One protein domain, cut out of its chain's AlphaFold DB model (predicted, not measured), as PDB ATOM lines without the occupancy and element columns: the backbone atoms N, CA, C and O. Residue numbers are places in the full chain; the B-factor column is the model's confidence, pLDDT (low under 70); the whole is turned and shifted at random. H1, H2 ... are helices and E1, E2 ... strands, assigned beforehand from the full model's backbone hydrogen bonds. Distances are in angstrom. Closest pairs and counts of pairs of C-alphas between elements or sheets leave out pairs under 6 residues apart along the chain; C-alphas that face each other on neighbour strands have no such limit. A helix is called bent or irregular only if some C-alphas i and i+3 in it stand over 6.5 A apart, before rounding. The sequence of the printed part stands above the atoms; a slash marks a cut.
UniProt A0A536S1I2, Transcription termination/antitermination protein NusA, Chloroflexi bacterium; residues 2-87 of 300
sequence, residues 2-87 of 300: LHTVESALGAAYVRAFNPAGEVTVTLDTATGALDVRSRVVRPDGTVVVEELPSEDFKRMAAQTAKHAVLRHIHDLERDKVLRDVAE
ATOM      1  N   LEU A   2     194.405 165.748 137.138       88.44
ATOM      2  CA  LEU A   2     193.525 166.474 136.195       88.44
ATOM      3  C   LEU A   2     192.333 167.152 136.892       88.44
ATOM      4  O   LEU A   2     192.208 168.369 136.838       88.44
ATOM      5  N   HIS A   3     191.591 166.394 137.700       89.88
ATOM      6  CA  HIS A   3     190.492 166.918 138.516       89.88
ATOM      7  C   HIS A   3     190.909 168.076 139.448       89.88
ATOM      8  O   HIS A   3     190.141 169.000 139.703       89.88
ATOM      9  N   THR A   4     192.138 168.056 139.979       88.56
ATOM     10  CA  THR A   4     192.674 169.129 140.838       88.56
ATOM     11  C   THR A   4     192.889 170.415 140.044       88.56
ATOM     12  O   THR A   4     192.602 171.503 140.541       88.56
ATOM     13  N   VAL A   5     193.379 170.289 138.808       91.44
ATOM     14  CA  VAL A   5     193.557 171.410 137.879       91.44
ATOM     15  C   VAL A   5     192.200 171.975 137.472       91.44
ATOM     16  O   VAL A   5     191.989 173.173 137.606       91.44
ATOM     17  N   GLU A   6     191.266 171.121 137.069       93.44
ATOM     18  CA  GLU A   6     189.892 171.485 136.700       93.44
ATOM     19  C   GLU A   6     189.155 172.209 137.834       93.44
ATOM     20  O   GLU A   6     188.607 173.293 137.633       93.44
ATOM     21  N   SER A   7     189.251 171.695 139.064       92.75
ATOM     22  CA  SER A   7     188.684 172.349 140.254       92.75
ATOM     23  C   SER A   7     189.306 173.729 140.511       92.75
ATOM     24  O   SER A   7     188.607 174.688 140.841       92.75
ATOM     25  N   ALA A   8     190.629 173.860 140.350       92.31
ATOM     26  CA  ALA A   8     191.323 175.136 140.521       92.31
ATOM     27  C   ALA A   8     190.960 176.147 139.423       92.31
ATOM     28  O   ALA A   8     190.825 177.339 139.706       92.31
ATOM     29  N   LEU A   9     190.780 175.675 138.187       93.69
ATOM     30  CA  LEU A   9     190.314 176.478 137.062       93.69
ATOM     31  C   LEU A   9     188.883 176.967 137.286       93.69
ATOM     32  O   LEU A   9     188.640 178.159 137.129       93.69
ATOM     33  N   GLY A  10     187.970 176.104 137.741       93.06
ATOM     34  CA  GLY A  10     186.602 176.498 138.095       93.06
ATOM     35  C   GLY A  10     186.568 177.584 139.166       93.06
ATOM     36  O   GLY A  10     185.960 178.635 138.970       93.06
ATOM     37  N   ALA A  11     187.317 177.402 140.258       92.50
ATOM     38  CA  ALA A  11     187.428 178.412 141.312       92.50
ATOM     39  C   ALA A  11     188.027 179.744 140.812       92.50
ATOM     40  O   ALA A  11     187.586 180.820 141.226       92.50
ATOM     41  N   ALA A  12     189.023 179.696 139.921       92.44
ATOM     42  CA  ALA A  12     189.612 180.896 139.329       92.44
ATOM     43  C   ALA A  12     188.647 181.609 138.371       92.44
ATOM     44  O   ALA A  12     188.596 182.838 138.375       92.44
ATOM     45  N   TYR A  13     187.867 180.853 137.594       93.50
ATOM     46  CA  TYR A  13     186.845 181.395 136.703       93.50
ATOM     47  C   TYR A  13     185.766 182.135 137.501       93.50
ATOM     48  O   TYR A  13     185.479 183.297 137.216       93.50
ATOM     49  N   VAL A  14     185.243 181.505 138.562       92.88
ATOM     50  CA  VAL A  14     184.248 182.122 139.457       92.88
ATOM     51  C   VAL A  14     184.768 183.431 140.041       92.88
ATOM     52  O   VAL A  14     184.062 184.434 140.030       92.88
ATOM     53  N   ARG A  15     186.024 183.456 140.501       91.44
ATOM     54  CA  ARG A  15     186.633 184.669 141.063       91.44
ATOM     55  C   ARG A  15     186.770 185.801 140.041       91.44
ATOM     56  O   ARG A  15     186.681 186.961 140.432       91.44
ATOM     57  N   ALA A  16     187.043 185.485 138.779       90.44
ATOM     58  CA  ALA A  16     187.314 186.494 137.760       90.44
ATOM     59  C   ALA A  16     186.054 187.048 137.094       90.44
ATOM     60  O   ALA A  16     186.004 188.240 136.804       90.44
ATOM     61  N   PHE A  17     185.049 186.201 136.864       91.00
ATOM     62  CA  PHE A  17     183.867 186.562 136.076       91.00
ATOM     63  C   PHE A  17     182.561 186.559 136.876       91.00
ATOM     64  O   PHE A  17     181.562 187.074 136.387       91.00
ATOM     65  N   ASN A  18     182.560 186.007 138.095       90.38
ATOM     66  CA  ASN A  18     181.400 185.929 138.989       90.38
ATOM     67  C   ASN A  18     180.088 185.476 138.297       90.38
ATOM     68  O   ASN A  18     179.075 186.177 138.380       90.38
ATOM     69  N   PRO A  19     180.090 184.336 137.579       89.69
ATOM     70  CA  PRO A  19     178.901 183.835 136.899       89.69
ATOM     71  C   PRO A  19     177.849 183.341 137.905       89.69
ATOM     72  O   PRO A  19     178.173 182.927 139.019       89.69
ATOM     73  N   ALA A  20     176.580 183.347 137.500       88.00
ATOM     74  CA  ALA A  20     175.510 182.734 138.282       88.00
ATOM     75  C   ALA A  20     175.625 181.205 138.229       88.00
ATOM     76  O   ALA A  20     175.835 180.670 137.147       88.00
ATOM     77  N   GLY A  21     175.423 180.515 139.356       87.94
ATOM     78  CA  GLY A  21     175.400 179.048 139.432       87.94
ATOM     79  C   GLY A  21     176.722 178.392 139.838       87.94
ATOM     80  O   GLY A  21     177.695 179.051 140.198       87.94
ATOM     81  N   GLU A  22     176.731 177.062 139.824       90.25
ATOM     82  CA  GLU A  22     177.902 176.233 140.110       90.25
ATOM     83  C   GLU A  22     178.716 176.020 138.828       90.25
ATOM     84  O   GLU A  22     178.217 175.459 137.853       90.25
ATOM     85  N   VAL A  23     179.974 176.469 138.819       93.50
ATOM     86  CA  VAL A  23     180.845 176.389 137.638       93.50
ATOM     87  C   VAL A  23     181.670 175.110 137.655       93.50
ATOM     88  O   VAL A  23     182.394 174.841 138.612       93.50
ATOM     89  N   THR A  24     181.620 174.369 136.553       92.62
ATOM     90  CA  THR A  24     182.513 173.245 136.259       92.62
ATOM     91  C   THR A  24     183.397 173.602 135.069       92.62
ATOM     92  O   THR A  24     182.921 174.160 134.083       92.62
ATOM     93  N   VAL A  25     184.688 173.288 135.163       93.31
ATOM     94  CA  VAL A  25     185.644 173.460 134.064       93.31
ATOM     95  C   VAL A  25     186.241 172.107 133.731       93.31
ATOM     96  O   VAL A  25     186.719 171.424 134.631       93.31
ATOM     97  N   THR A  26     186.254 171.759 132.453       92.88
ATOM     98  CA  THR A  26     186.874 170.541 131.921       92.88
ATOM     99  C   THR A  26     188.026 170.928 131.005       92.88
ATOM    100  O   THR A  26     187.886 171.840 130.186       92.88
ATOM    101  N   LEU A  27     189.173 170.267 131.161       89.94
ATOM    102  CA  LEU A  27     190.384 170.548 130.387       89.94
ATOM    103  C   LEU A  27     190.733 169.350 129.505       89.94
ATOM    104  O   LEU A  27     191.063 168.275 130.005       89.94
ATOM    105  N   ASP A  28     190.765 169.563 128.194       90.00
ATOM    106  CA  ASP A  28     191.363 168.598 127.277       90.00
ATOM    107  C   ASP A  28     192.892 168.675 127.383       90.00
ATOM    108  O   ASP A  28     193.521 169.676 127.037       90.00
ATOM    109  N   THR A  29     193.513 167.602 127.868       84.75
ATOM    110  CA  THR A  29     194.966 167.535 128.067       84.75
ATOM    111  C   THR A  29     195.774 167.428 126.774       84.75
ATOM    112  O   THR A  29     196.975 167.687 126.805       84.75
ATOM    113  N   ALA A  30     195.160 167.025 125.659       87.94
ATOM    114  CA  ALA A  30     195.828 166.903 124.365       87.94
ATOM    115  C   ALA A  30     195.805 168.227 123.592       87.94
ATOM    116  O   ALA A  30     196.802 168.597 122.974       87.94
ATOM    117  N   THR A  31     194.680 168.943 123.638       87.44
ATOM    118  CA  THR A  31     194.482 170.182 122.864       87.44
ATOM    119  C   THR A  31     194.623 171.457 123.696       87.44
ATOM    120  O   THR A  31     194.839 172.533 123.142       87.44
ATOM    121  N   GLY A  32     194.512 171.361 125.023       82.88
ATOM    122  CA  GLY A  32     194.455 172.510 125.929       82.88
ATOM    123  C   GLY A  32     193.115 173.255 125.903       82.88
ATOM    124  O   GLY A  32     193.019 174.340 126.482       82.88
ATOM    125  N   ALA A  33     192.094 172.716 125.226       88.12
ATOM    126  CA  ALA A  33     190.770 173.321 125.154       88.12
ATOM    127  C   ALA A  33     190.063 173.289 126.520       88.12
ATOM    128  O   ALA A  33     190.156 172.311 127.263       88.12
ATOM    129  N   LEU A  34     189.353 174.376 126.834       91.00
ATOM    130  CA  LEU A  34     188.601 174.550 128.076       91.00
ATOM    131  C   LEU A  34     187.105 174.561 127.771       91.00
ATOM    132  O   LEU A  34     186.638 175.449 127.058       91.00
ATOM    133  N   ASP A  35     186.376 173.621 128.362       92.44
ATOM    134  CA  ASP A  35     184.911 173.596 128.388       92.44
ATOM    135  C   ASP A  35     184.454 174.115 129.755       92.44
ATOM    136  O   ASP A  35     184.752 173.503 130.784       92.44
ATOM    137  N   VAL A  36     183.797 175.275 129.777       93.31
ATOM    138  CA  VAL A  36     183.339 175.936 131.005       93.31
ATOM    139  C   VAL A  36     181.822 175.915 131.018       93.31
ATOM    140  O   VAL A  36     181.185 176.474 130.129       93.31
ATOM    141  N   ARG A  37     181.234 175.315 132.052       93.50
ATOM    142  CA  ARG A  37     179.779 175.213 132.194       93.50
ATOM    143  C   ARG A  37     179.326 175.754 133.530       93.50
ATOM    144  O   ARG A  37     179.941 175.459 134.553       93.50
ATOM    145  N   SER A  38     178.230 176.501 133.530       94.06
ATOM    146  CA  SER A  38     177.509 176.845 134.749       94.06
ATOM    147  C   SER A  38     176.257 176.002 134.896       94.06
ATOM    148  O   SER A  38     175.515 175.810 133.936       94.06
ATOM    149  N   ARG A  39     176.005 175.530 136.114       93.00
ATOM    150  CA  ARG A  39     174.784 174.844 136.514       93.00
ATOM    151  C   ARG A  39     173.989 175.722 137.478       93.00
ATOM    152  O   ARG A  39     174.412 175.962 138.608       93.00
ATOM    153  N   VAL A  40     172.799 176.150 137.067       90.81
ATOM    154  CA  VAL A  40     171.867 176.944 137.879       90.81
ATOM    155  C   VAL A  40     170.638 176.101 138.201       90.81
ATOM    156  O   VAL A  40     169.976 175.585 137.304       90.81
ATOM    157  N   VAL A  41     170.310 175.973 139.486       89.94
ATOM    158  CA  VAL A  41     169.059 175.345 139.934       89.94
ATOM    159  C   VAL A  41     168.040 176.449 140.186       89.94
ATOM    160  O   VAL A  41     168.262 177.327 141.020       89.94
ATOM    161  N   ARG A  42     166.939 176.438 139.433       87.56
ATOM    162  CA  ARG A  42     165.852 177.414 139.555       87.56
ATOM    163  C   ARG A  42     164.932 177.080 140.745       87.56
ATOM    164  O   ARG A  42     164.910 175.933 141.196       87.56
ATOM    165  N   PRO A  43     164.146 178.050 141.256       85.69
ATOM    166  CA  PRO A  43     163.244 177.839 142.398       85.69
ATOM    167  C   PRO A  43     162.153 176.779 142.179       85.69
ATOM    168  O   PRO A  43     161.621 176.240 143.143       85.69
ATOM    169  N   ASP A  44     161.825 176.481 140.923       89.12
ATOM    170  CA  ASP A  44     160.889 175.430 140.505       89.12
ATOM    171  C   ASP A  44     161.533 174.026 140.462       89.12
ATOM    172  O   ASP A  44     160.872 173.054 140.106       89.12
ATOM    173  N   GLY A  45     162.820 173.915 140.813       86.31
ATOM    174  CA  GLY A  45     163.599 172.678 140.756       86.31
ATOM    175  C   GLY A  45     164.228 172.390 139.389       86.31
ATOM    176  O   GLY A  45     164.963 171.408 139.259       86.31
ATOM    177  N   THR A  46     163.996 173.230 138.376       90.81
ATOM    178  CA  THR A  46     164.567 173.046 137.036       90.81
ATOM    179  C   THR A  46     166.069 173.335 137.053       90.81
ATOM    180  O   THR A  46     166.509 174.394 137.501       90.81
ATOM    181  N   VAL A  47     166.876 172.409 136.532       89.88
ATOM    182  CA  VAL A  47     168.327 172.588 136.384       89.88
ATOM    183  C   VAL A  47     168.625 173.100 134.981       89.88
ATOM    184  O   VAL A  47     168.272 172.454 133.997       89.88
ATOM    185  N   VAL A  48     169.304 174.237 134.890       90.25
ATOM    186  CA  VAL A  48     169.785 174.808 133.630       90.25
ATOM    187  C   VAL A  48     171.305 174.713 133.607       90.25
ATOM    188  O   VAL A  48     171.957 175.091 134.579       90.25
ATOM    189  N   VAL A  49     171.860 174.176 132.519       91.81
ATOM    190  CA  VAL A  49     173.306 174.121 132.280       91.81
ATOM    191  C   VAL A  49     173.622 174.987 131.069       91.81
ATOM    192  O   VAL A  49     173.066 174.762 129.998       91.81
ATOM    193  N   GLU A  50     174.498 175.967 131.247       91.31
ATOM    194  CA  GLU A  50     174.894 176.924 130.212       91.31
ATOM    195  C   GLU A  50     176.398 176.837 129.964       91.31
ATOM    196  O   GLU A  50     177.187 176.754 130.907       91.31
ATOM    197  N   GLU A  51     176.795 176.857 128.693       91.81
ATOM    198  CA  GLU A  51     178.195 176.982 128.292       91.81
ATOM    199  C   GLU A  51     178.626 178.447 128.411       91.81
ATOM    200  O   GLU A  51     177.928 179.355 127.953       91.81
ATOM    201  N   LEU A  52     179.763 178.684 129.063       90.94
ATOM    202  CA  LEU A  52     180.276 180.019 129.347       90.94
ATOM    203  C   LEU A  52     181.479 180.362 128.455       90.94
ATOM    204  O   LEU A  52     182.289 179.486 128.144       90.94
ATOM    205  N   PRO A  53     181.672 181.648 128.096       88.62
ATOM    206  CA  PRO A  53     182.824 182.075 127.308       88.62
ATOM    207  C   PRO A  53     184.153 181.759 128.005       88.62
ATOM    208  O   PRO A  53     184.342 182.089 129.179       88.62
ATOM    209  N   SER A  54     185.096 181.163 127.272       86.75
ATOM    210  CA  SER A  54     186.409 180.772 127.807       86.75
ATOM    211  C   SER A  54     187.599 181.506 127.174       86.75
ATOM    212  O   SER A  54     188.700 181.430 127.715       86.75
ATOM    213  N   GLU A  55     187.404 182.266 126.087       85.19
ATOM    214  CA  GLU A  55     188.488 182.943 125.348       85.19
ATOM    215  C   GLU A  55     189.311 183.893 126.227       85.19
ATOM    216  O   GLU A  55     190.525 183.722 126.358       85.19
ATOM    217  N   ASP A  56     188.647 184.818 126.927       83.19
ATOM    218  CA  ASP A  56     189.307 185.775 127.830       83.19
ATOM    219  C   ASP A  56     189.926 185.092 129.062       83.19
ATOM    220  O   ASP A  56     190.822 185.629 129.719       83.19
ATOM    221  N   PHE A  57     189.488 183.865 129.362       87.94
ATOM    222  CA  PHE A  57     190.002 183.064 130.462       87.94
ATOM    223  C   PHE A  57     191.272 182.288 130.089       87.94
ATOM    224  O   PHE A  57     192.066 182.005 130.984       87.94
ATOM    225  N   LYS A  58     191.538 181.989 128.807       83.75
ATOM    226  CA  LYS A  58     192.630 181.085 128.369       83.75
ATOM    227  C   LYS A  58     194.005 181.434 128.949       83.75
ATOM    228  O   LYS A  58     194.716 180.561 129.447       83.75
ATOM    229  N   ARG A  59     194.386 182.716 128.937       82.75
ATOM    230  CA  ARG A  59     195.687 183.163 129.471       82.75
ATOM    231  C   ARG A  59     195.778 182.984 130.990       82.75
ATOM    232  O   ARG A  59     196.812 182.548 131.498       82.75
ATOM    233  N   MET A  60     194.712 183.322 131.713       86.12
ATOM    234  CA  MET A  60     194.656 183.162 133.167       86.12
ATOM    235  C   MET A  60     194.566 181.682 133.555       86.12
ATOM    236  O   MET A  60     195.227 181.251 134.497       86.12
ATOM    237  N   ALA A  61     193.832 180.884 132.781       87.44
ATOM    238  CA  ALA A  61     193.712 179.445 132.934       87.44
ATOM    239  C   ALA A  61     195.067 178.745 132.834       87.44
ATOM    240  O   ALA A  61     195.392 177.942 133.700       87.44
ATOM    241  N   ALA A  62     195.906 179.101 131.857       87.12
ATOM    242  CA  ALA A  62     197.247 178.529 131.737       87.12
ATOM    243  C   ALA A  62     198.098 178.763 133.004       87.12
ATOM    244  O   ALA A  62     198.746 177.842 133.507       87.12
ATOM    245  N   GLN A  63     198.062 179.977 133.569       89.00
ATOM    246  CA  GLN A  63     198.773 180.290 134.815       89.00
ATOM    247  C   GLN A  63     198.171 179.565 136.023       89.00
ATOM    248  O   GLN A  63     198.913 179.022 136.845       89.00
ATOM    249  N   THR A  64     196.845 179.527 136.139       90.94
ATOM    250  CA  THR A  64     196.151 178.810 137.217       90.94
ATOM    251  C   THR A  64     196.433 177.313 137.151       90.94
ATOM    252  O   THR A  64     196.759 176.722 138.178       90.94
ATOM    253  N   ALA A  65     196.387 176.707 135.963       88.62
ATOM    254  CA  ALA A  65     196.702 175.300 135.754       88.62
ATOM    255  C   ALA A  65     198.148 174.994 136.151       88.62
ATOM    256  O   ALA A  65     198.377 174.067 136.925       88.62
ATOM    257  N   LYS A  66     199.117 175.821 135.728       89.81
ATOM    258  CA  LYS A  66     200.519 175.695 136.156       89.81
ATOM    259  C   LYS A  66     200.650 175.705 137.684       89.81
ATOM    260  O   LYS A  66     201.298 174.826 138.246       89.81
ATOM    261  N   HIS A  67     200.029 176.669 138.366       88.81
ATOM    262  CA  HIS A  67     200.071 176.739 139.831       88.81
ATOM    263  C   HIS A  67     199.361 175.556 140.500       88.81
ATOM    264  O   HIS A  67     199.831 175.074 141.529       88.81
ATOM    265  N   ALA A  68     198.249 175.081 139.935       90.50
ATOM    266  CA  ALA A  68     197.514 173.929 140.446       90.50
ATOM    267  C   ALA A  68     198.331 172.637 140.323       90.50
ATOM    268  O   ALA A  68     198.379 171.863 141.276       90.50
ATOM    269  N   VAL A  69     199.027 172.439 139.198       90.50
ATOM    270  CA  VAL A  69     199.946 171.309 138.999       90.50
ATOM    271  C   VAL A  69     201.104 171.374 139.992       90.50
ATOM    272  O   VAL A  69     201.329 170.401 140.704       90.50
ATOM    273  N   LEU A  70     201.799 172.514 140.098       89.38
ATOM    274  CA  LEU A  70     202.918 172.670 141.038       89.38
ATOM    275  C   LEU A  70     202.484 172.429 142.489       89.38
ATOM    276  O   LEU A  70     203.161 171.719 143.227       89.38
ATOM    277  N   ARG A  71     201.323 172.963 142.890       86.81
ATOM    278  CA  ARG A  71     200.751 172.715 144.218       86.81
ATOM    279  C   ARG A  71     200.454 171.233 144.433       86.81
ATOM    280  O   ARG A  71     200.814 170.704 145.473       86.81
ATOM    281  N   HIS A  72     199.847 170.568 143.450       89.56
ATOM    282  CA  HIS A  72     199.541 169.142 143.542       89.56
ATOM    283  C   HIS A  72     200.806 168.285 143.661       89.56
ATOM    284  O   HIS A  72     200.817 167.343 144.445       89.56
ATOM    285  N   ILE A  73     201.874 168.621 142.930       88.81
ATOM    286  CA  ILE A  73     203.172 167.942 143.051       88.81
ATOM    287  C   ILE A  73     203.723 168.106 144.471       88.81
ATOM    288  O   ILE A  73     204.045 167.106 145.107       88.81
ATOM    289  N   HIS A  74     203.748 169.330 145.001       85.81
ATOM    290  CA  HIS A  74     204.198 169.572 146.373       85.81
ATOM    291  C   HIS A  74     203.339 168.861 147.427       85.81
ATOM    292  O   HIS A  74     203.879 168.337 148.398       85.81
ATOM    293  N   ASP A  75     202.017 168.801 147.241       85.81
ATOM    294  CA  ASP A  75     201.128 168.044 148.126       85.81
ATOM    295  C   ASP A  75     201.459 166.542 148.090       85.81
ATOM    296  O   ASP A  75     201.554 165.914 149.141       85.81
ATOM    297  N   LEU A  76     201.713 165.970 146.906       87.56
ATOM    298  CA  LEU A  76     202.101 164.562 146.766       87.56
ATOM    299  C   LEU A  76     203.462 164.260 147.407       87.56
ATOM    300  O   LEU A  76     203.610 163.225 148.063       87.56
ATOM    301  N   GLU A  77     204.447 165.142 147.232       85.62
ATOM    302  CA  GLU A  77     205.759 165.037 147.879       85.62
ATOM    303  C   GLU A  77     205.626 165.100 149.402       85.62
ATOM    304  O   GLU A  77     206.161 164.241 150.104       85.62
ATOM    305  N   ARG A  78     204.852 166.063 149.915       85.69
ATOM    306  CA  ARG A  78     204.568 166.195 151.348       85.69
ATOM    307  C   ARG A  78     203.908 164.939 151.895       85.69
ATOM    308  O   ARG A  78     204.347 164.411 152.912       85.69
ATOM    309  N   ASP A  79     202.863 164.456 151.234       86.44
ATOM    310  CA  ASP A  79     202.117 163.290 151.695       86.44
ATOM    311  C   ASP A  79     202.989 162.028 151.657       86.44
ATOM    312  O   ASP A  79     202.840 161.151 152.507       86.44
ATOM    313  N   LYS A  80     203.930 161.936 150.708       88.06
ATOM    314  CA  LYS A  80     204.947 160.878 150.694       88.06
ATOM    315  C   LYS A  80     205.855 160.969 151.915       88.06
ATOM    316  O   LYS A  80     205.962 159.988 152.637       88.06
ATOM    317  N   VAL A  81     206.435 162.137 152.185       86.19
ATOM    318  CA  VAL A  81     207.286 162.340 153.369       86.19
ATOM    319  C   VAL A  81     206.529 162.016 154.656       86.19
ATOM    320  O   VAL A  81     207.065 161.338 155.522       86.19
ATOM    321  N   LEU A  82     205.282 162.468 154.798       85.69
ATOM    322  CA  LEU A  82     204.490 162.202 156.001       85.69
ATOM    323  C   LEU A  82     204.194 160.712 156.187       85.69
ATOM    324  O   LEU A  82     204.201 160.248 157.324       85.69
ATOM    325  N   ARG A  83     203.954 159.963 155.102       86.81
ATOM    326  CA  ARG A  83     203.824 158.500 155.170       86.81
ATOM    327  C   ARG A  83     205.131 157.853 155.611       86.81
ATOM    328  O   ARG A  83     205.103 157.092 156.570       86.81
ATOM    329  N   ASP A  84     206.247 158.226 154.987       84.88
ATOM    330  CA  ASP A  84     207.567 157.706 155.348       84.88
ATOM    331  C   ASP A  84     207.854 157.975 156.838       84.88
ATOM    332  O   ASP A  84     208.232 157.074 157.575       84.88
ATOM    333  N   VAL A  85     207.612 159.191 157.338       83.75
ATOM    334  CA  VAL A  85     207.864 159.519 158.752       83.75
ATOM    335  C   VAL A  85     206.876 158.827 159.699       83.75
ATOM    336  O   VAL A  85     207.254 158.469 160.814       83.75
ATOM    337  N   ALA A  86     205.630 158.594 159.277       83.44
ATOM    338  CA  ALA A  86     204.662 157.844 160.078       83.44
ATOM    339  C   ALA A  86     205.110 156.394 160.327       83.44
ATOM    340  O   ALA A  86     204.822 155.855 161.397       83.44
ATOM    341  N   GLU A  87     205.839 155.784 159.387       87.88
ATOM    342  CA  GLU A  87     206.440 154.455 159.570       87.88
ATOM    343  C   GLU A  87     207.537 154.456 160.647       87.88
ATOM    344  O   GLU A  87     207.691 153.467 161.355       87.88
TER     345      GLU A  87
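What this domain is: This is residues 2 to 87 of the 300 residues of the protein "Transcription termination/antitermination protein NusA" of Chloroflexi bacterium (UniProt A0A536S1I2). A small antiparallel sheet of three strands, E1, E2 and E3, has one helix, H1, packed slantwise over its E1 side, and a second, much longer helix, H2, starts near the sheet, packs on H1 with its residues 61 to 72 and then sticks out as a bare arm, residues 73 to 87. H1 covers one face of the sheet mainly at E1, no named helix covers the other face, and the hairpin of E2 and E3 reaches out past H1, with Asp 44 in its turn and Glu 87 at the tip of the arm being the two ends of the longest distance. The printed part has 86 residues with two named helices and three named strands, in the order H1, E1, E2, E3, H2 along the chain; the sheet's order is E1, E2, E3, all antiparallel, and the class is mixed, helices and strands. The whole is loose, with a radius of gyration of the C-alphas of 16.2 A, and elongated, spanning 53 by 31 by 23 A.

Where its parts are: The longest strand, E2, runs over residues 34 to 41 and measures 22.9 A from first to last C-alpha. Its neighbours are E1, residues 22 to 27, 16.8 A long, and E3, residues 47 to 51, 13.5 A long. H1 holds residues 2 to 17 and is 22.3 A long; C-alpha 2 stands at (193.525, 166.474, 136.195). H2 holds residues 58 to 87 and is 43.3 A long, from C-alpha 58 at (192.630, 181.085, 128.369) to C-alpha 87 at (206.440, 154.455, 159.570). Neither helix is bent or irregular.

How they stand to each other: E1, E2 and E3 form a meander, each strand the antiparallel neighbour of the one before, with E1 and E3 as edge strands and E2 as the inner one. The hairpin E1 and E2 has an angle of 160 degrees between its directions, and N 24 and O 37 are within hydrogen-bond range at 2.8 A, as are N 37 and O 24 at 2.9 A. The hairpin E2 and E3 has an angle of 156 degrees, with N 40 and O 48 within range at 2.8 A and N 50 and O 38 at 2.9 A. H1 is on the sheet, making two layers, a helix on one face of a sheet, at a height over the sheet of 6.0 A. It lies over E1, and on the local plane its line and that of E1 stand at 44 degrees, slantwise to the strands. The closest C-alphas of H1 and E1 are those of Gly 10 and Val 25, 5.1 A apart. H2 touches H1 with residues 61 to 72 alone; the closest C-alphas are those of Val 5 and Ala 68, 5.3 A apart. The two helices run opposite ways at a steep tilt of 46 degrees. H2 is only just not on the sheet, with 4 pairs of C-alphas within 10 A, and it is apart from E1. In H1 every O i to N i+4 pair is within hydrogen-bond range, and in H2 25 of 26 are.

The domain as a whole: The C-alphas of Asp 44 and Glu 87 are the two farthest apart, 53.6 A. Residues 73 to 87, which belong to H2, stand free; the body without them has 71 residues, spans 42 by 22 by 21 A and has a radius of gyration of 12.6 A. The printed part has no cut. The links H1 to E1 and E2 to E3 are tight, E1 to E2 and E3 to H2 are short, and none is long. The mean pLDDT of the printed part is 89.1, and no printed residue is under 70.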